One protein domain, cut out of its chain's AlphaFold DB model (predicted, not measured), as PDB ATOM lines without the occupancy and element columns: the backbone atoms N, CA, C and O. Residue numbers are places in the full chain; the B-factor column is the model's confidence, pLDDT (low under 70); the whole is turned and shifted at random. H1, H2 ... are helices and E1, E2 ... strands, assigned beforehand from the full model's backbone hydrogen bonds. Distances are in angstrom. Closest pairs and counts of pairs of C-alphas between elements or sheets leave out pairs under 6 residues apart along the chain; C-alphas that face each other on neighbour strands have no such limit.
ATOM      1  N   THR A  10     196.018 157.687 199.612       92.88
ATOM      2  CA  THR A  10     197.302 157.968 200.262       92.88
ATOM      3  C   THR A  10     197.162 159.076 201.301       92.88
ATOM      4  O   THR A  10     197.559 158.899 202.449       92.88
ATOM      5  N   ASP A  11     196.513 160.187 200.943       92.06
ATOM      6  CA  ASP A  11     196.264 161.298 201.870       92.06
ATOM      7  C   ASP A  11     195.410 160.867 203.063       92.06
ATOM      8  O   ASP A  11     195.653 161.284 204.198       92.06
ATOM      9  N   LEU A  12     194.420 160.002 202.830       92.12
ATOM     10  CA  LEU A  12     193.627 159.457 203.921       92.12
ATOM     11  C   LEU A  12     194.446 158.521 204.815       92.12
ATOM     12  O   LEU A  12     194.315 158.587 206.033       92.12
ATOM     13  N   VAL A  13     195.284 157.654 204.245       95.06
ATOM     14  CA  VAL A  13     196.153 156.763 205.028       95.06
ATOM     15  C   VAL A  13     197.101 157.579 205.905       95.06
ATOM     16  O   VAL A  13     197.214 157.292 207.095       95.06
ATOM     17  N   ARG A  14     197.694 158.649 205.365       95.44
ATOM     18  CA  ARG A  14     198.521 159.595 206.128       95.44
ATOM     19  C   ARG A  14     197.755 160.223 207.293       95.44
ATOM     20  O   ARG A  14     198.273 160.280 208.404       95.44
ATOM     21  N   GLU A  15     196.503 160.635 207.082       94.00
ATOM     22  CA  GLU A  15     195.644 161.146 208.163       94.00
ATOM     23  C   GLU A  15     195.330 160.079 209.220       94.00
ATOM     24  O   GLU A  15     195.433 160.358 210.414       94.00
ATOM     25  N   ILE A  16     194.948 158.869 208.801       93.56
ATOM     26  CA  ILE A  16     194.601 157.764 209.708       93.56
ATOM     27  C   ILE A  16     195.790 157.409 210.601       93.56
ATOM     28  O   ILE A  16     195.613 157.180 211.798       93.56
ATOM     29  N   LEU A  17     196.985 157.360 210.012       95.00
ATOM     30  CA  LEU A  17     198.220 157.006 210.704       95.00
ATOM     31  C   LEU A  17     198.839 158.182 211.470       95.00
ATOM     32  O   LEU A  17     199.666 157.957 212.348       95.00
ATOM     33  N   GLY A  18     198.444 159.422 211.165       94.94
ATOM     34  CA  GLY A  18     199.098 160.618 211.693       94.94
ATOM     35  C   GLY A  18     200.533 160.795 211.182       94.94
ATOM     36  O   GLY A  18     201.328 161.466 211.835       94.94
ATOM     37  N   ASP A  19     200.861 160.194 210.037       96.12
ATOM     38  CA  ASP A  19     202.187 160.219 209.418       96.12
ATOM     39  C   ASP A  19     202.085 160.836 208.013       96.12
ATOM     40  O   ASP A  19     201.599 160.175 207.093       96.12
ATOM     41  N   PRO A  20     202.526 162.094 207.811       94.44
ATOM     42  CA  PRO A  20     202.426 162.774 206.521       94.44
ATOM     43  C   PRO A  20     203.351 162.192 205.443       94.44
ATOM     44  O   PRO A  20     203.189 162.540 204.276       94.44
ATOM     45  N   LEU A  21     204.311 161.338 205.814       95.62
ATOM     46  CA  LEU A  21     205.255 160.698 204.895       95.62
ATOM     47  C   LEU A  21     204.910 159.226 204.631       95.62
ATOM     48  O   LEU A  21     205.665 158.541 203.944       95.62
ATOM     49  N   ALA A  22     203.788 158.731 205.160       96.12
ATOM     50  CA  ALA A  22     203.354 157.368 204.896       96.12
ATOM     51  C   ALA A  22     203.099 157.161 203.395       96.12
ATOM     52  O   ALA A  22     202.313 157.882 202.777       96.12
ATOM     53  N   GLU A  23     203.739 156.130 202.844       97.31
ATOM     54  CA  GLU A  23     203.548 155.649 201.476       97.31
ATOM     55  C   GLU A  23     202.918 154.260 201.505       97.31
ATOM     56  O   GLU A  23     203.320 153.411 202.304       97.31
ATOM     57  N   ILE A  24     201.944 154.012 200.633       96.81
ATOM     58  CA  ILE A  24     201.260 152.719 200.540       96.81
ATOM     59  C   ILE A  24     202.154 151.733 199.776       96.81
ATOM     60  O   ILE A  24     202.540 151.996 198.641       96.81
ATOM     61  N   ALA A  25     202.449 150.584 200.385       97.38
ATOM     62  CA  ALA A  25     203.137 149.477 199.717       97.38
ATOM     63  C   ALA A  25     202.149 148.483 199.101       97.38
ATOM     64  O   ALA A  25     202.351 147.997 197.991       97.38
ATOM     65  N   GLU A  26     201.071 148.184 199.824       96.75
ATOM     66  CA  GLU A  26     200.068 147.204 199.425       96.75
ATOM     67  C   GLU A  26     198.674 147.709 199.792       96.75
ATOM     68  O   GLU A  26     198.479 148.299 200.858       96.75
ATOM     69  N   GLN A  27     197.696 147.440 198.929       95.94
ATOM     70  CA  GLN A  27     196.294 147.773 199.149       95.94
ATOM     71  C   GLN A  27     195.393 146.632 198.677       95.94
ATOM     72  O   GLN A  27     195.535 146.112 197.575       95.94
ATOM     73  N   HIS A  28     194.390 146.330 199.496       95.69
ATOM     74  CA  HIS A  28     193.331 145.369 199.232       95.69
ATOM     75  C   HIS A  28     191.970 146.013 199.441       95.69
ATOM     76  O   HIS A  28     191.769 146.773 200.393       95.69
ATOM     77  N   VAL A  29     191.021 145.661 198.579       95.62
ATOM     78  CA  VAL A  29     189.618 146.068 198.685       95.62
ATOM     79  C   VAL A  29     188.771 144.806 198.765       95.62
ATOM     80  O   VAL A  29     188.764 143.997 197.842       95.62
ATOM     81  N   GLU A  30     188.062 144.638 199.874       95.12
ATOM     82  CA  GLU A  30     187.211 143.482 200.149       95.12
ATOM     83  C   GLU A  30     185.740 143.929 200.219       95.12
ATOM     84  O   GLU A  30     185.399 144.759 201.069       95.12
ATOM     85  N   PRO A  31     184.845 143.427 199.347       94.00
ATOM     86  CA  PRO A  31     183.417 143.692 199.466       94.00
ATOM     87  C   PRO A  31     182.830 142.983 200.683       94.00
ATOM     88  O   PRO A  31     183.044 141.793 200.898       94.00
ATOM     89  N   ILE A  32     182.041 143.717 201.462       92.94
ATOM     90  CA  ILE A  32     181.302 143.176 202.598       92.94
ATOM     91  C   ILE A  32     179.866 142.928 202.169       92.94
ATOM     92  O   ILE A  32     179.133 143.850 201.801       92.94
ATOM     93  N   HIS A  33     179.453 141.668 202.253       87.25
ATOM     94  CA  HIS A  33     178.080 141.285 201.971       87.25
ATOM     95  C   HIS A  33     177.144 141.849 203.038       87.25
ATOM     96  O   HIS A  33     177.249 141.552 204.227       87.25
ATOM     97  N   LEU A  34     176.213 142.684 202.591       78.75
ATOM     98  CA  LEU A  34     175.217 143.294 203.453       78.75
ATOM     99  C   LEU A  34     174.082 142.310 203.719       78.75
ATOM    100  O   LEU A  34     173.599 141.631 202.812       78.75
ATOM    101  N   ALA A  35     173.606 142.289 204.963       74.25
ATOM    102  CA  ALA A  35     172.367 141.608 205.294       74.25
ATOM    103  C   ALA A  35     171.200 142.187 204.474       74.25
ATOM    104  O   ALA A  35     171.186 143.367 204.105       74.25
ATOM    105  N   SER A  36     170.175 141.369 204.237       63.12
ATOM    106  CA  SER A  36     169.018 141.714 203.403       63.12
ATOM    107  C   SER A  36     168.231 142.958 203.858       63.12
ATOM    108  O   SER A  36     167.418 143.471 203.099       63.12
ATOM    109  N   GLY A  37     168.477 143.499 205.054       66.81
ATOM    110  CA  GLY A  37     167.826 144.715 205.557       66.81
ATOM    111  C   GLY A  37     168.429 146.050 205.092       66.81
ATOM    112  O   GLY A  37     167.814 147.091 205.305       66.81
ATOM    113  N   ALA A  38     169.606 146.069 204.459       77.56
ATOM    114  CA  ALA A  38     170.337 147.311 204.174       77.56
ATOM    115  C   ALA A  38     169.855 148.041 202.898       77.56
ATOM    116  O   ALA A  38     170.604 148.217 201.945       77.56
ATOM    117  N   VAL A  39     168.585 148.460 202.853       80.94
ATOM    118  CA  VAL A  39     167.930 148.973 201.626       80.94
ATOM    119  C   VAL A  39     168.453 150.315 201.108       80.94
ATOM    120  O   VAL A  39     168.330 150.582 199.915       80.94
ATOM    121  N   SER A  40     169.031 151.139 201.985       85.06
ATOM    122  CA  SER A  40     169.665 152.417 201.639       85.06
ATOM    123  C   SER A  40     171.175 152.322 201.473       85.06
ATOM    124  O   SER A  40     171.804 153.334 201.189       85.06
ATOM    125  N   THR A  41     171.781 151.149 201.682       87.44
ATOM    126  CA  THR A  41     173.222 150.955 201.487       87.44
ATOM    127  C   THR A  41     173.446 150.257 200.151       87.44
ATOM    128  O   THR A  41     173.063 149.103 199.988       87.44
ATOM    129  N   ALA A  42     174.096 150.942 199.208       86.75
ATOM    130  CA  ALA A  42     174.397 150.377 197.893       86.75
ATOM    131  C   ALA A  42     175.510 149.332 197.984       86.75
ATOM    132  O   ALA A  42     175.438 148.284 197.351       86.75
ATOM    133  N   TRP A  43     176.559 149.646 198.741       88.94
ATOM    134  CA  TRP A  43     177.712 148.776 198.924       88.94
ATOM    135  C   TRP A  43     178.511 149.190 200.157       88.94
ATOM    136  O   TRP A  43     178.440 150.331 200.629       88.94
ATOM    137  N   LEU A  44     179.288 148.237 200.657       92.44
ATOM    138  CA  LEU A  44     180.236 148.406 201.744       92.44
ATOM    139  C   LEU A  44     181.516 147.662 201.368       92.44
ATOM    140  O   LEU A  44     181.473 146.472 201.075       92.44
ATOM    141  N   HIS A  45     182.642 148.364 201.384       94.75
ATOM    142  CA  HIS A  45     183.960 147.781 201.151       94.75
ATOM    143  C   HIS A  45     184.839 148.004 202.373       94.75
ATOM    144  O   HIS A  45     184.820 149.089 202.957       94.75
ATOM    145  N   ARG A  46     185.643 147.006 202.731       95.94
ATOM    146  CA  ARG A  46     186.792 147.176 203.614       95.94
ATOM    147  C   ARG A  46     188.020 147.431 202.752       95.94
ATOM    148  O   ARG A  46     188.342 146.617 201.892       95.94
ATOM    149  N   VAL A  47     188.702 148.543 202.985       96.31
ATOM    150  CA  VAL A  47     189.989 148.847 202.357       96.31
ATOM    151  C   VAL A  47     191.062 148.676 203.418       96.31
ATOM    152  O   VAL A  47     190.931 149.201 204.523       96.31
ATOM    153  N   ARG A  48     192.100 147.904 203.113       96.62
ATOM    154  CA  ARG A  48     193.205 147.638 204.039       96.62
ATOM    155  C   ARG A  48     194.518 147.518 203.299       96.62
ATOM    156  O   ARG A  48     194.525 147.195 202.116       96.62
ATOM    157  N   GLY A  49     195.616 147.697 204.010       96.94
ATOM    158  CA  GLY A  49     196.927 147.610 203.400       96.94
ATOM    159  C   GLY A  49     198.068 147.728 204.389       96.94
ATOM    160  O   GLY A  49     197.880 147.689 205.611       96.94
ATOM    161  N   THR A  50     199.256 147.877 203.821       98.12
ATOM    162  CA  THR A  50     200.499 148.150 204.538       98.12
ATOM    163  C   THR A  50     201.184 149.371 203.937       98.12
ATOM    164  O   THR A  50     201.026 149.677 202.752       98.12
ATOM    165  N   THR A  51     201.913 150.114 204.762       98.12
ATOM    166  CA  THR A  51     202.840 151.141 204.283       98.12
ATOM    167  C   THR A  51     204.179 150.521 203.889       98.12
ATOM    168  O   THR A  51     204.499 149.401 204.290       98.12
ATOM    169  N   THR A  52     205.014 151.267 203.166       97.81
ATOM    170  CA  THR A  52     206.417 150.894 202.888       97.81
ATOM    171  C   THR A  52     207.254 150.734 204.160       97.81
ATOM    172  O   THR A  52     208.219 149.976 204.168       97.81
ATOM    173  N   SER A  53     206.852 151.383 205.257       96.69
ATOM    174  CA  SER A  53     207.413 151.206 206.603       96.69
ATOM    175  C   SER A  53     206.845 149.999 207.371       96.69
ATOM    176  O   SER A  53     207.231 149.764 208.514       96.69
ATOM    177  N   GLY A  54     205.934 149.224 206.773       97.25
ATOM    178  CA  GLY A  54     205.349 148.013 207.363       97.25
ATOM    179  C   GLY A  54     204.160 148.251 208.302       97.25
ATOM    180  O   GLY A  54     203.672 147.309 208.930       97.25
ATOM    181  N   VAL A  55     203.655 149.482 208.407       97.69
ATOM    182  CA  VAL A  55     202.509 149.818 209.263       97.69
ATOM    183  C   VAL A  55     201.211 149.393 208.580       97.69
ATOM    184  O   VAL A  55     200.946 149.748 207.433       97.69
ATOM    185  N   ARG A  56     200.375 148.629 209.290       97.00
ATOM    186  CA  ARG A  56     199.052 148.218 208.798       97.00
ATOM    187  C   ARG A  56     198.030 149.331 208.975       97.00
ATOM    188  O   ARG A  56     197.997 149.983 210.016       97.00
ATOM    189  N   TRP A  57     197.142 149.469 208.000       96.19
ATOM    190  CA  TRP A  57     196.037 150.421 208.031       96.19
ATOM    191  C   TRP A  57     194.772 149.803 207.436       96.19
ATOM    192  O   TRP A  57     194.839 148.896 206.600       96.19
ATOM    193  N   SER A  58     193.611 150.291 207.869       96.81
ATOM    194  CA  SER A  58     192.326 149.912 207.289       96.81
ATOM    195  C   SER A  58     191.209 150.910 207.599       96.81
ATOM    196  O   SER A  58     191.255 151.658 208.577       96.81
ATOM    197  N   PHE A  59     190.196 150.926 206.736       96.56
ATOM    198  CA  PHE A  59     188.963 151.697 206.882       96.56
ATOM    199  C   PHE A  59     187.839 151.051 206.061       96.56
ATOM    200  O   PHE A  59     188.077 150.223 205.180       96.56
ATOM    201  N   PHE A  60     186.596 151.439 206.325       95.38
ATOM    202  CA  PHE A  60     185.449 151.080 205.500       95.38
ATOM    203  C   PHE A  60     185.058 152.223 204.573       95.38
ATOM    204  O   PHE A  60     185.114 153.392 204.947       95.38
ATOM    205  N   VAL A  61     184.582 151.880 203.382       93.31
ATOM    206  CA  VAL A  61     183.902 152.811 202.484       93.31
ATOM    207  C   VAL A  61     182.476 152.313 202.306       93.31
ATOM    208  O   VAL A  61     182.249 151.219 201.786       93.31
ATOM    209  N   LYS A  62     181.512 153.105 202.770       92.25
ATOM    210  CA  LYS A  62     180.082 152.800 202.717       92.25
ATOM    211  C   LYS A  62     179.391 153.791 201.796       92.25
ATOM    212  O   LYS A  62     179.442 154.990 202.048       92.25
ATOM    213  N   SER A  63     178.706 153.312 200.765       89.94
ATOM    214  CA  SER A  63     177.834 154.161 199.952       89.94
ATOM    215  C   SER A  63     176.389 153.983 200.375       89.94
ATOM    216  O   SER A  63     175.866 152.867 200.350       89.94
ATOM    217  N   ILE A  64     175.739 155.090 200.732       89.19
ATOM    218  CA  ILE A  64     174.301 155.140 200.985       89.19
ATOM    219  C   ILE A  64     173.591 156.015 199.946       89.19
ATOM    220  O   ILE A  64     174.174 156.940 199.371       89.19
ATOM    221  N   HIS A  65     172.326 155.709 199.684       85.06
ATOM    222  CA  HIS A  65     171.514 156.354 198.658       85.06
ATOM    223  C   HIS A  65     170.054 156.489 199.091       85.06
ATOM    224  O   HIS A  65     169.587 155.771 199.978       85.06
ATOM    225  N   SER A  66     169.325 157.384 198.413       83.88
ATOM    226  CA  SER A  66     167.863 157.438 198.494       83.88
ATOM    227  C   SER A  66     167.278 156.060 198.224       83.88
ATOM    228  O   SER A  66     167.721 155.357 197.312       83.88
ATOM    229  N   ILE A  67     166.257 155.690 198.992       84.00
ATOM    230  CA  ILE A  67     165.583 154.404 198.837       84.00
ATOM    231  C   ILE A  67     165.011 154.216 197.420       84.00
ATOM    232  O   ILE A  67     164.930 153.090 196.949       84.00
ATOM    233  N   GLU A  68     164.738 155.301 196.691       81.94
ATOM    234  CA  GLU A  68     164.298 155.287 195.286       81.94
ATOM    235  C   GLU A  68     165.261 154.561 194.334       81.94
ATOM    236  O   GLU A  68     164.835 154.067 193.295       81.94
ATOM    237  N   HIS A  69     166.546 154.459 194.682       82.44
ATOM    238  CA  HIS A  69     167.539 153.726 193.889       82.44
ATOM    239  C   HIS A  69     167.695 152.256 194.302       82.44
ATOM    240  O   HIS A  69     168.558 151.558 193.772       82.44
ATOM    241  N   SER A  70     166.925 151.783 195.282       81.50
ATOM    242  CA  SER A  70     167.002 150.395 195.732       81.50
ATOM    243  C   SER A  70     166.184 149.496 194.811       81.50
ATOM    244  O   SER A  70     164.966 149.652 194.711       81.50
ATOM    245  N   ALA A  71     166.823 148.477 194.231       80.31
ATOM    246  CA  ALA A  71     166.150 147.457 193.417       80.31
ATOM    247  C   ALA A  71     165.014 146.738 194.177       80.31
ATOM    248  O   ALA A  71     164.080 146.203 193.587       80.31
ATOM    249  N   ARG A  72     165.020 146.774 195.519       76.25
ATOM    250  CA  ARG A  72     163.926 146.222 196.334       76.25
ATOM    251  C   ARG A  72     162.578 146.913 196.136       76.25
ATOM    252  O   ARG A  72     161.562 146.327 196.499       76.25
ATOM    253  N   LEU A  73     162.544 148.135 195.603       78.88
ATOM    254  CA  LEU A  73     161.293 148.875 195.423       78.88
ATOM    255  C   LEU A  73     160.594 148.514 194.110       78.88
ATOM    256  O   LEU A  73     159.425 148.869 193.942       78.88
ATOM    257  N   GLU A  74     161.260 147.783 193.212       82.25
ATOM    258  CA  GLU A  74     160.732 147.406 191.895       82.25
ATOM    259  C   GLU A  74     159.449 146.575 192.019       82.25
ATOM    260  O   GLU A  74     158.445 146.898 191.388       82.25
ATOM    261  N   ASN A  75     159.425 145.607 192.941       83.44
ATOM    262  CA  ASN A  75     158.285 144.702 193.152       83.44
ATOM    263  C   ASN A  75     157.303 145.168 194.242       83.44
ATOM    264  O   ASN A  75     156.411 144.425 194.646       83.44
ATOM    265  N   MET A  76     157.479 146.381 194.768       86.12
ATOM    266  CA  MET A  76     156.654 146.898 195.856       86.12
ATOM    267  C   MET A  76     155.386 147.592 195.327       86.12
ATOM    268  O   MET A  76     155.485 148.346 194.355       86.12
ATOM    269  N   PRO A  77     154.215 147.426 195.978       91.81
ATOM    270  CA  PRO A  77     153.013 148.182 195.634       91.81
ATOM    271  C   PRO A  77     153.257 149.695 195.667       91.81
ATOM    272  O   PRO A  77     153.912 150.206 196.579       91.81
ATOM    273  N   GLU A  78     152.686 150.422 194.707       89.31
ATOM    274  CA  GLU A  78     152.932 151.857 194.508       89.31
ATOM    275  C   GLU A  78     152.663 152.697 195.764       89.31
ATOM    276  O   GLU A  78     153.483 153.529 196.147       89.31
ATOM    277  N   GLN A  79     151.557 152.425 196.463       88.25
ATOM    278  CA  GLN A  79     151.192 153.131 197.695       88.25
ATOM    279  C   GLN A  79     152.274 152.987 198.776       88.25
ATOM    280  O   GLN A  79     152.598 153.939 199.482       88.25
ATOM    281  N   MET A  80     152.881 151.804 198.879       87.06
ATOM    282  CA  MET A  80     153.936 151.525 199.848       87.06
ATOM    283  C   MET A  80     155.272 152.136 199.420       87.06
ATOM    284  O   MET A  80     155.978 152.704 200.253       87.06
ATOM    285  N   ARG A  81     155.573 152.104 198.115       86.31
ATOM    286  CA  ARG A  81     156.727 152.788 197.515       86.31
ATOM    287  C   ARG A  81     156.695 154.286 197.826       86.31
ATOM    288  O   ARG A  81     157.678 154.815 198.333       86.31
ATOM    289  N   ALA A  82     155.555 154.942 197.604       85.50
ATOM    290  CA  ALA A  82     155.375 156.368 197.873       85.50
ATOM    291  C   ALA A  82     155.587 156.714 199.358       85.50
ATOM    292  O   ALA A  82     156.281 157.679 199.682       85.50
ATOM    293  N   VAL A  83     155.045 155.899 200.272       86.62
ATOM    294  CA  VAL A  83     155.231 156.092 201.721       86.62
ATOM    295  C   VAL A  83     156.697 155.928 202.126       86.62
ATOM    296  O   VAL A  83     157.209 156.751 202.889       86.62
ATOM    297  N   LEU A  84     157.384 154.900 201.622       84.56
ATOM    298  CA  LEU A  84     158.795 154.674 201.929       84.56
ATOM    299  C   LEU A  84     159.690 155.771 201.356       84.56
ATOM    300  O   LEU A  84     160.504 156.308 202.101       84.56
ATOM    301  N   SER A  85     159.519 156.168 200.094       83.44
ATOM    302  CA  SER A  85     160.299 157.265 199.504       83.44
ATOM    303  C   SER A  85     160.146 158.571 200.285       83.44
ATOM    304  O   SER A  85     161.123 159.286 200.490       83.44
ATOM    305  N   ALA A  86     158.942 158.858 200.792       82.88
ATOM    306  CA  ALA A  86     158.679 160.079 201.547       82.88
ATOM    307  C   ALA A  86     159.221 160.062 202.988       82.88
ATOM    308  O   ALA A  86     159.501 161.124 203.545       82.88
ATOM    309  N   ARG A  87     159.313 158.889 203.632       83.81
ATOM    310  CA  ARG A  87     159.562 158.789 205.085       83.81
ATOM    311  C   ARG A  87     160.841 158.058 205.467       83.81
ATOM    312  O   ARG A  87     161.269 158.175 206.613       83.81
ATOM    313  N   PHE A  88     161.431 157.281 204.565       84.00
ATOM    314  CA  PHE A  88     162.574 156.450 204.906       84.00
ATOM    315  C   PHE A  88     163.807 157.328 205.169       84.00
ATOM    316  O   PHE A  88     164.233 158.077 204.281       84.00
ATOM    317  N   PRO A  89     164.423 157.238 206.360       85.06
ATOM    318  CA  PRO A  89     165.501 158.129 206.758       85.06
ATOM    319  C   PRO A  89     166.833 157.631 206.191       85.06
ATOM    320  O   PRO A  89     167.746 157.259 206.920       85.06
ATOM    321  N   TRP A  90     166.957 157.601 204.864       83.56
ATOM    322  CA  TRP A  90     168.106 157.004 204.177       83.56
ATOM    323  C   TRP A  90     169.444 157.672 204.519       83.56
ATOM    324  O   TRP A  90     170.489 157.050 204.351       83.56
ATOM    325  N   ARG A  91     169.410 158.916 205.016       85.62
ATOM    326  CA  ARG A  91     170.576 159.682 205.478       85.62
ATOM    327  C   ARG A  91     170.931 159.473 206.950       85.62
ATOM    328  O   ARG A  91     171.964 159.988 207.361       85.62
ATOM    329  N   ALA A  92     170.119 158.745 207.724       84.44
ATOM    330  CA  ALA A  92     170.257 158.666 209.182       84.44
ATOM    331  C   ALA A  92     171.683 158.328 209.629       84.44
ATOM    332  O   ALA A  92     172.214 158.995 210.508       84.44
ATOM    333  N   ASP A  93     172.327 157.360 208.974       84.25
ATOM    334  CA  ASP A  93     173.705 156.978 209.282       84.25
ATOM    335  C   ASP A  93     174.666 158.169 209.158       84.25
ATOM    336  O   ASP A  93     175.406 158.468 210.090       84.25
ATOM    337  N   ALA A  94     174.635 158.891 208.034       86.81
ATOM    338  CA  ALA A  94     175.488 160.059 207.829       86.81
ATOM    339  C   ALA A  94     175.142 161.190 208.805       86.81
ATOM    340  O   ALA A  94     176.038 161.800 209.389       86.81
ATOM    341  N   ASP A  95     173.852 161.447 209.007       86.25
ATOM    342  CA  ASP A  95     173.378 162.537 209.854       86.25
ATOM    343  C   ASP A  95     173.782 162.319 211.325       86.25
ATOM    344  O   ASP A  95     174.181 163.274 211.988       86.25
ATOM    345  N   VAL A  96     173.809 161.074 211.814       85.56
ATOM    346  CA  VAL A  96     174.302 160.726 213.160       85.56
ATOM    347  C   VAL A  96     175.777 161.079 213.345       85.56
ATOM    348  O   VAL A  96     176.147 161.669 214.364       85.56
ATOM    349  N   HIS A  97     176.624 160.775 212.358       87.06
ATOM    350  CA  HIS A  97     178.039 161.152 212.407       87.06
ATOM    351  C   HIS A  97     178.235 162.675 212.328       87.06
ATOM    352  O   HIS A  97     179.134 163.214 212.976       87.06
ATOM    353  N   LEU A  98     177.398 163.379 211.557       85.06
ATOM    354  CA  LEU A  98     177.476 164.836 211.396       85.06
ATOM    355  C   LEU A  98     176.966 165.601 212.621       85.06
ATOM    356  O   LEU A  98     177.546 166.621 212.988       85.06
ATOM    357  N   ALA A  99     175.903 165.112 213.258       81.88
ATOM    358  CA  ALA A  99     175.261 165.775 214.385       81.88
ATOM    359  C   ALA A  99     176.068 165.684 215.691       81.88
ATOM    360  O   ALA A  99     175.825 166.471 216.602       81.88
ATOM    361  N   ARG A 100     177.045 164.764 215.779       73.62
ATOM    362  CA  ARG A 100     177.928 164.580 216.950       73.62
ATOM    363  C   ARG A 100     177.154 164.461 218.270       73.62
ATOM    364  O   ARG A 100     177.551 165.044 219.277       73.62
ATOM    365  N   HIS A 101     176.045 163.722 218.256       74.88
ATOM    366  CA  HIS A 101     175.224 163.526 219.449       74.88
ATOM    367  C   HIS A 101     176.059 162.970 220.613       74.88
ATOM    368  O   HIS A 101     176.881 162.072 220.390       74.88
ATOM    369  N   PRO A 102     175.860 163.479 221.842       78.31
ATOM    370  CA  PRO A 102     176.560 162.966 223.004       78.31
ATOM    371  C   PRO A 102     176.128 161.521 223.251       78.31
ATOM    372  O   PRO A 102     174.966 161.231 223.544       78.31
ATOM    373  N   LEU A 103     177.080 160.605 223.106       85.88
ATOM    374  CA  LEU A 103     176.910 159.221 223.514       85.88
ATOM    375  C   LEU A 103     177.245 159.084 225.005       85.88
ATOM    376  O   LEU A 103     178.089 159.832 225.499       85.88
ATOM    377  N   PRO A 104     176.612 158.137 225.723       87.06
ATOM    378  CA  PRO A 104     177.026 157.792 227.076       87.06
ATOM    379  C   PRO A 104     178.518 157.461 227.136       87.06
ATOM    380  O   PRO A 104     179.047 156.829 226.216       87.06
ATOM    381  N   ASP A 105     179.170 157.823 228.240       86.62
ATOM    382  CA  ASP A 105     180.563 157.455 228.483       86.62
ATOM    383  C   ASP A 105     180.764 155.944 228.300       86.62
ATOM    384  O   ASP A 105     179.984 155.119 228.784       86.62
ATOM    385  N   GLY A 106     181.809 155.576 227.558       86.88
ATOM    386  CA  GLY A 106     182.066 154.193 227.149       86.88
ATOM    387  C   GLY A 106     181.483 153.806 225.784       86.88
ATOM    388  O   GLY A 106     181.791 152.722 225.292       86.88
ATOM    389  N   LEU A 107     180.712 154.684 225.133       89.12
ATOM    390  CA  LEU A 107     180.324 154.552 223.729       89.12
ATOM    391  C   LEU A 107     180.969 155.638 222.866       89.12
ATOM    392  O   LEU A 107     181.124 156.789 223.266       89.12
ATOM    393  N   ARG A 108     181.301 155.271 221.630       90.75
ATOM    394  CA  ARG A 108     181.700 156.212 220.584       90.75
ATOM    395  C   ARG A 108     181.196 155.729 219.235       90.75
ATOM    396  O   ARG A 108     181.101 154.525 219.004       90.75
ATOM    397  N   LEU A 109     180.947 156.666 218.330       90.88
ATOM    398  CA  LEU A 109     180.816 156.328 216.919       90.88
ATOM    399  C   LEU A 109     182.204 156.004 216.337       90.88
ATOM    400  O   LEU A 109     183.218 156.526 216.825       90.88
ATOM    401  N   PRO A 110     182.273 155.182 215.278       92.94
ATOM    402  CA  PRO A 110     183.442 155.144 214.411       92.94
ATOM    403  C   PRO A 110     183.765 156.551 213.896       92.94
ATOM    404  O   PRO A 110     182.857 157.349 213.626       92.94
ATOM    405  N   ARG A 111     185.048 156.881 213.742       91.75
ATOM    406  CA  ARG A 111     185.425 158.144 213.089       91.75
ATOM    407  C   ARG A 111     184.918 158.135 211.646       91.75
ATOM    408  O   ARG A 111     185.058 157.135 210.948       91.75
ATOM    409  N   MET A 112     184.341 159.252 211.206       91.88
ATOM    410  CA  MET A 112     184.010 159.481 209.801       91.88
ATOM    411  C   MET A 112     185.051 160.424 209.213       91.88
ATOM    412  O   MET A 112     185.118 161.590 209.598       91.88
ATOM    413  N   TYR A 113     185.858 159.910 208.293       84.12
ATOM    414  CA  TYR A 113     186.950 160.650 207.681       84.12
ATOM    415  C   TYR A 113     186.451 161.579 206.577       84.12
ATOM    416  O   TYR A 113     186.873 162.730 206.515       84.12
ATOM    417  N   ARG A 114     185.554 161.108 205.698       83.25
ATOM    418  CA  ARG A 114     185.109 161.841 204.493       83.25
ATOM    419  C   ARG A 114     183.658 161.536 204.111       83.25
ATOM    420  O   ARG A 114     183.141 160.472 204.457       83.25
ATOM    421  N   LEU A 115     183.054 162.464 203.359       83.00
ATOM    422  CA  LEU A 115     181.708 162.387 202.777       83.00
ATOM    423  C   LEU A 115     181.737 162.841 201.298       83.00
ATOM    424  O   LEU A 115     182.347 163.870 201.022       83.00
ATOM    425  N   GLY A 116     181.117 162.091 200.375       73.31
ATOM    426  CA  GLY A 116     181.049 162.396 198.924       73.31
ATOM    427  C   GLY A 116     179.694 162.934 198.410       73.31
ATOM    428  O   GLY A 116     178.700 162.869 199.136       73.31
ATOM    429  N   ASP A 117     179.668 163.430 197.157       57.75
ATOM    430  CA  ASP A 117     178.589 164.281 196.595       57.75
ATOM    431  C   ASP A 117     177.504 163.561 195.746       57.75
ATOM    432  O   ASP A 117     176.323 163.872 195.900       57.75
ATOM    433  N   ASP A 118     177.843 162.599 194.871       53.38
ATOM    434  CA  ASP A 118     176.875 161.963 193.933       53.38
ATOM    435  C   ASP A 118     175.982 160.888 194.593       53.38
ATOM    436  O   ASP A 118     174.869 160.586 194.160       53.38
ATOM    437  N   ARG A 119     176.502 160.314 195.678       66.44
ATOM    438  CA  ARG A 119     175.872 159.467 196.697       66.44
ATOM    439  C   ARG A 119     176.607 159.799 197.987       66.44
ATOM    440  O   ARG A 119     177.791 160.134 197.935       66.44
ATOM    441  N   LEU A 120     175.959 159.665 199.142       83.31
ATOM    442  CA  LEU A 120     176.689 159.847 200.395       83.31
ATOM    443  C   LEU A 120     177.654 158.667 200.551       83.31
ATOM    444  O   LEU A 120     177.260 157.558 200.909       83.31
ATOM    445  N   VAL A 121     178.917 158.901 200.211       88.69
ATOM    446  CA  VAL A 121     180.004 157.940 200.399       88.69
ATOM    447  C   VAL A 121     180.717 158.298 201.688       88.69
ATOM    448  O   VAL A 121     181.362 159.340 201.768       88.69
ATOM    449  N   MET A 122     180.584 157.442 202.690       90.81
ATOM    450  CA  MET A 122     181.154 157.605 204.019       90.81
ATOM    451  C   MET A 122     182.425 156.772 204.128       90.81
ATOM    452  O   MET A 122     182.404 155.566 203.888       90.81
ATOM    453  N   TRP A 123     183.519 157.414 204.521       93.38
ATOM    454  CA  TRP A 123     184.782 156.746 204.823       93.38
ATOM    455  C   TRP A 123     184.885 156.633 206.338       93.38
ATOM    456  O   TRP A 123     184.890 157.654 207.026       93.38
ATOM    457  N   LEU A 124     184.886 155.413 206.860       95.00
ATOM    458  CA  LEU A 124     184.660 155.111 208.270       95.00
ATOM    459  C   LEU A 124     185.834 154.346 208.867       95.00
ATOM    460  O   LEU A 124     186.443 153.507 208.212       95.00
ATOM    461  N   GLU A 125     186.125 154.606 210.132       95.94
ATOM    462  CA  GLU A 125     187.074 153.822 210.911       95.94
ATOM    463  C   GLU A 125     186.726 152.328 210.900       95.94
ATOM    464  O   GLU A 125     185.585 151.935 211.150       95.94
ATOM    465  N   ASP A 126     187.735 151.496 210.648       96.00
ATOM    466  CA  ASP A 126     187.654 150.054 210.839       96.00
ATOM    467  C   ASP A 126     187.974 149.722 212.302       96.00
ATOM    468  O   ASP A 126     189.134 149.660 212.711       96.00
ATOM    469  N   VAL A 127     186.922 149.588 213.115       93.31
ATOM    470  CA  VAL A 127     187.047 149.309 214.550       93.31
ATOM    471  C   VAL A 127     187.348 147.820 214.745       93.31
ATOM    472  O   VAL A 127     186.489 146.985 214.440       93.31
ATOM    473  N   PRO A 128     188.525 147.450 215.282       88.88
ATOM    474  CA  PRO A 128     188.873 146.054 215.472       88.88
ATOM    475  C   PRO A 128     187.938 145.398 216.490       88.88
ATOM    476  O   PRO A 128     187.642 145.955 217.551       88.88
ATOM    477  N   VAL A 129     187.505 144.178 216.183       87.25
ATOM    478  CA  VAL A 129     186.758 143.356 217.135       87.25
ATOM    479  C   VAL A 129     187.724 142.894 218.217       87.25
ATOM    480  O   VAL A 129     188.685 142.177 217.938       87.25
ATOM    481  N   ALA A 130     187.474 143.303 219.459       85.31
ATOM    482  CA  ALA A 130     188.247 142.812 220.589       85.31
ATOM    483  C   ALA A 130     187.936 141.318 220.817       85.31
ATOM    484  O   ALA A 130     186.759 140.975 220.981       85.31
ATOM    485  N   PRO A 131     188.948 140.431 220.871       81.75
ATOM    486  CA  PRO A 131     188.747 139.043 221.264       81.75
ATOM    487  C   PRO A 131     188.473 139.015 222.768       81.75
ATOM    488  O   PRO A 131     189.385 138.981 223.591       81.75
ATOM    489  N   ALA A 132     187.203 139.116 223.138       85.44
ATOM    490  CA  ALA A 132     186.784 139.145 224.526       85.44
ATOM    491  C   ALA A 132     185.604 138.208 224.756       85.44
ATOM    492  O   ALA A 132     184.665 138.158 223.960       85.44
ATOM    493  N   THR A 133     185.633 137.505 225.884       91.12
ATOM    494  CA  THR A 133     184.510 136.682 226.319       91.12
ATOM    495  C   THR A 133     183.323 137.576 226.661       91.12
ATOM    496  O   THR A 133     183.430 138.520 227.453       91.12
ATOM    497  N   TRP A 134     182.176 137.270 226.062       91.62
ATOM    498  CA  TRP A 134     180.907 137.909 226.380       91.62
ATOM    499  C   TRP A 134     180.243 137.202 227.558       91.62
ATOM    500  O   TRP A 134     179.363 136.362 227.395       91.62
ATOM    501  N   ASP A 135     180.697 137.538 228.761       94.50
ATOM    502  CA  ASP A 135     180.022 137.130 229.985       94.50
ATOM    503  C   ASP A 135     178.750 137.961 230.240       94.50
ATOM    504  O   ASP A 135     178.472 138.988 229.607       94.50
ATOM    505  N   LEU A 136     177.953 137.514 231.209       96.75
ATOM    506  CA  LEU A 136     176.707 138.180 231.581       96.75
ATOM    507  C   LEU A 136     176.930 139.622 232.065       96.75
ATOM    508  O   LEU A 136     176.066 140.480 231.869       96.75
ATOM    509  N   HIS A 137     178.069 139.911 232.696       94.62
ATOM    510  CA  HIS A 137     178.388 141.257 233.157       94.62
ATOM    511  C   HIS A 137     178.579 142.212 231.970       94.62
ATOM    512  O   HIS A 137     177.983 143.291 231.944       94.62
ATOM    513  N   ARG A 138     179.323 141.790 230.944       93.19
ATOM    514  CA  ARG A 138     179.552 142.553 229.715       93.19
ATOM    515  C   ARG A 138     178.264 142.755 228.928       93.19
ATOM    516  O   ARG A 138     177.999 143.874 228.495       93.19
ATOM    517  N   TYR A 139     177.423 141.725 228.816       94.62
ATOM    518  CA  TYR A 139     176.099 141.875 228.207       94.62
ATOM    519  C   TYR A 139     175.239 142.904 228.945       94.62
ATOM    520  O   TYR A 139     174.634 143.766 228.311       94.62
ATOM    521  N   ARG A 140     175.218 142.874 230.285       95.81
ATOM    522  CA  ARG A 140     174.490 143.869 231.091       95.81
ATOM    523  C   ARG A 140     175.036 145.280 230.892       95.81
ATOM    524  O   ARG A 140     174.248 146.216 230.776       95.81
ATOM    525  N   ALA A 141     176.358 145.448 230.852       92.62
ATOM    526  CA  ALA A 141     176.984 146.742 230.600       92.62
ATOM    527  C   ALA A 141     176.612 147.283 229.208       92.62
ATOM    528  O   ALA A 141     176.125 148.407 229.103       92.62
ATOM    529  N   ALA A 142     176.738 146.457 228.165       92.94
ATOM    530  CA  ALA A 142     176.348 146.821 226.806       92.94
ATOM    531  C   ALA A 142     174.856 147.179 226.715       92.94
ATOM    532  O   ALA A 142     174.512 148.219 226.165       92.94
ATOM    533  N   ALA A 143     173.971 146.380 227.318       93.38
ATOM    534  CA  ALA A 143     172.534 146.649 227.328       93.38
ATOM    535  C   ALA A 143     172.186 147.982 228.013       93.38
ATOM    536  O   ALA A 143     171.337 148.720 227.516       93.38
ATOM    537  N   ARG A 144     172.858 148.332 229.121       92.44
ATOM    538  CA  ARG A 144     172.673 149.634 229.787       92.44
ATOM    539  C   ARG A 144     173.124 150.795 228.907       92.44
ATOM    540  O   ARG A 144     172.388 151.770 228.789       92.44
ATOM    541  N   LEU A 145     174.292 150.679 228.276       92.44
ATOM    542  CA  LEU A 145     174.831 151.712 227.390       92.44
ATOM    543  C   LEU A 145     173.943 151.910 226.154       92.44
ATOM    544  O   LEU A 145     173.571 153.038 225.836       92.44
ATOM    545  N   LEU A 146     173.532 150.818 225.503       90.50
ATOM    546  CA  LEU A 146     172.639 150.856 224.342       90.50
ATOM    547  C   LEU A 146     171.236 151.354 224.708       90.50
ATOM    548  O   LEU A 146     170.653 152.144 223.968       90.50
TER     549      LEU A 146
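What this domain is: This is residues 10 to 146 of the 187 residues of an uncharacterized protein of Microbispora sp. SCL1-1 (UniProt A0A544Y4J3). A twisted sheet of five strands makes the body, with the short helices H1 and H3 packed on it. Two arms leave the sheet: residues 74 to 80 stick out along the longest axis, and residues 129 to 140 stick out elsewhere, leading into H4. The 137 printed residues hold H1 E1 E2 E3 H2 H3 E4 E5 H4, of mixed class; the sheet, ordered E1 E2 E3 E5 E4, is antiparallel. The whole is loose, with a radius of gyration of the C-alphas of 18.3 A and spans of 57 by 41 by 27 A.

Where its parts are: H1, residues 10 to 17, begins at C-alpha 10 (197.302, 157.968, 200.262). E1 is 24 to 31, 20.0 A; E2 41 to 51, 29.8 A; E3 56 to 64, 26.9 A. H2 is 78 to 87, H3 92 to 99, E4 112 to 115, E5 120 to 125. H4, 136 to 146, 15.2 A, ends at C-alpha 146 (172.639, 150.856, 224.342).

How they stand to each other: E1, E2 and E3 form a meander, each strand the antiparallel neighbour of the one before: N 28 and O 48 are 2.8 A apart, N 47 and O 59 2.8 A. E3 neighbours E5, with N 62 and O 122 at 2.8 A; E5 neighbours E4, with N 113 and O 123 at 2.8 A. E3, H2 H3, E4 is a split strand-helix-strand unit, E5 between its strands, with a right-handed crossover. H1 is on the sheet; its closest C-alphas to E3 are Val 13 and Trp 57, 7.0 A. H3 is on it at a height of 9.7 A. H2 and H4 are not on it. Every O i to N i+4 pair is within hydrogen-bond range in H1, H2, H3 and H4.

The domain as a whole: The C-alphas of Ser 53 and Gln 79, the two farthest apart, are 57.0 A apart. The printed part has no cut. The links E3 to H2 and H3 to E4 are long. Residues 36 to 37 and 117 to 119 have pLDDT under 70.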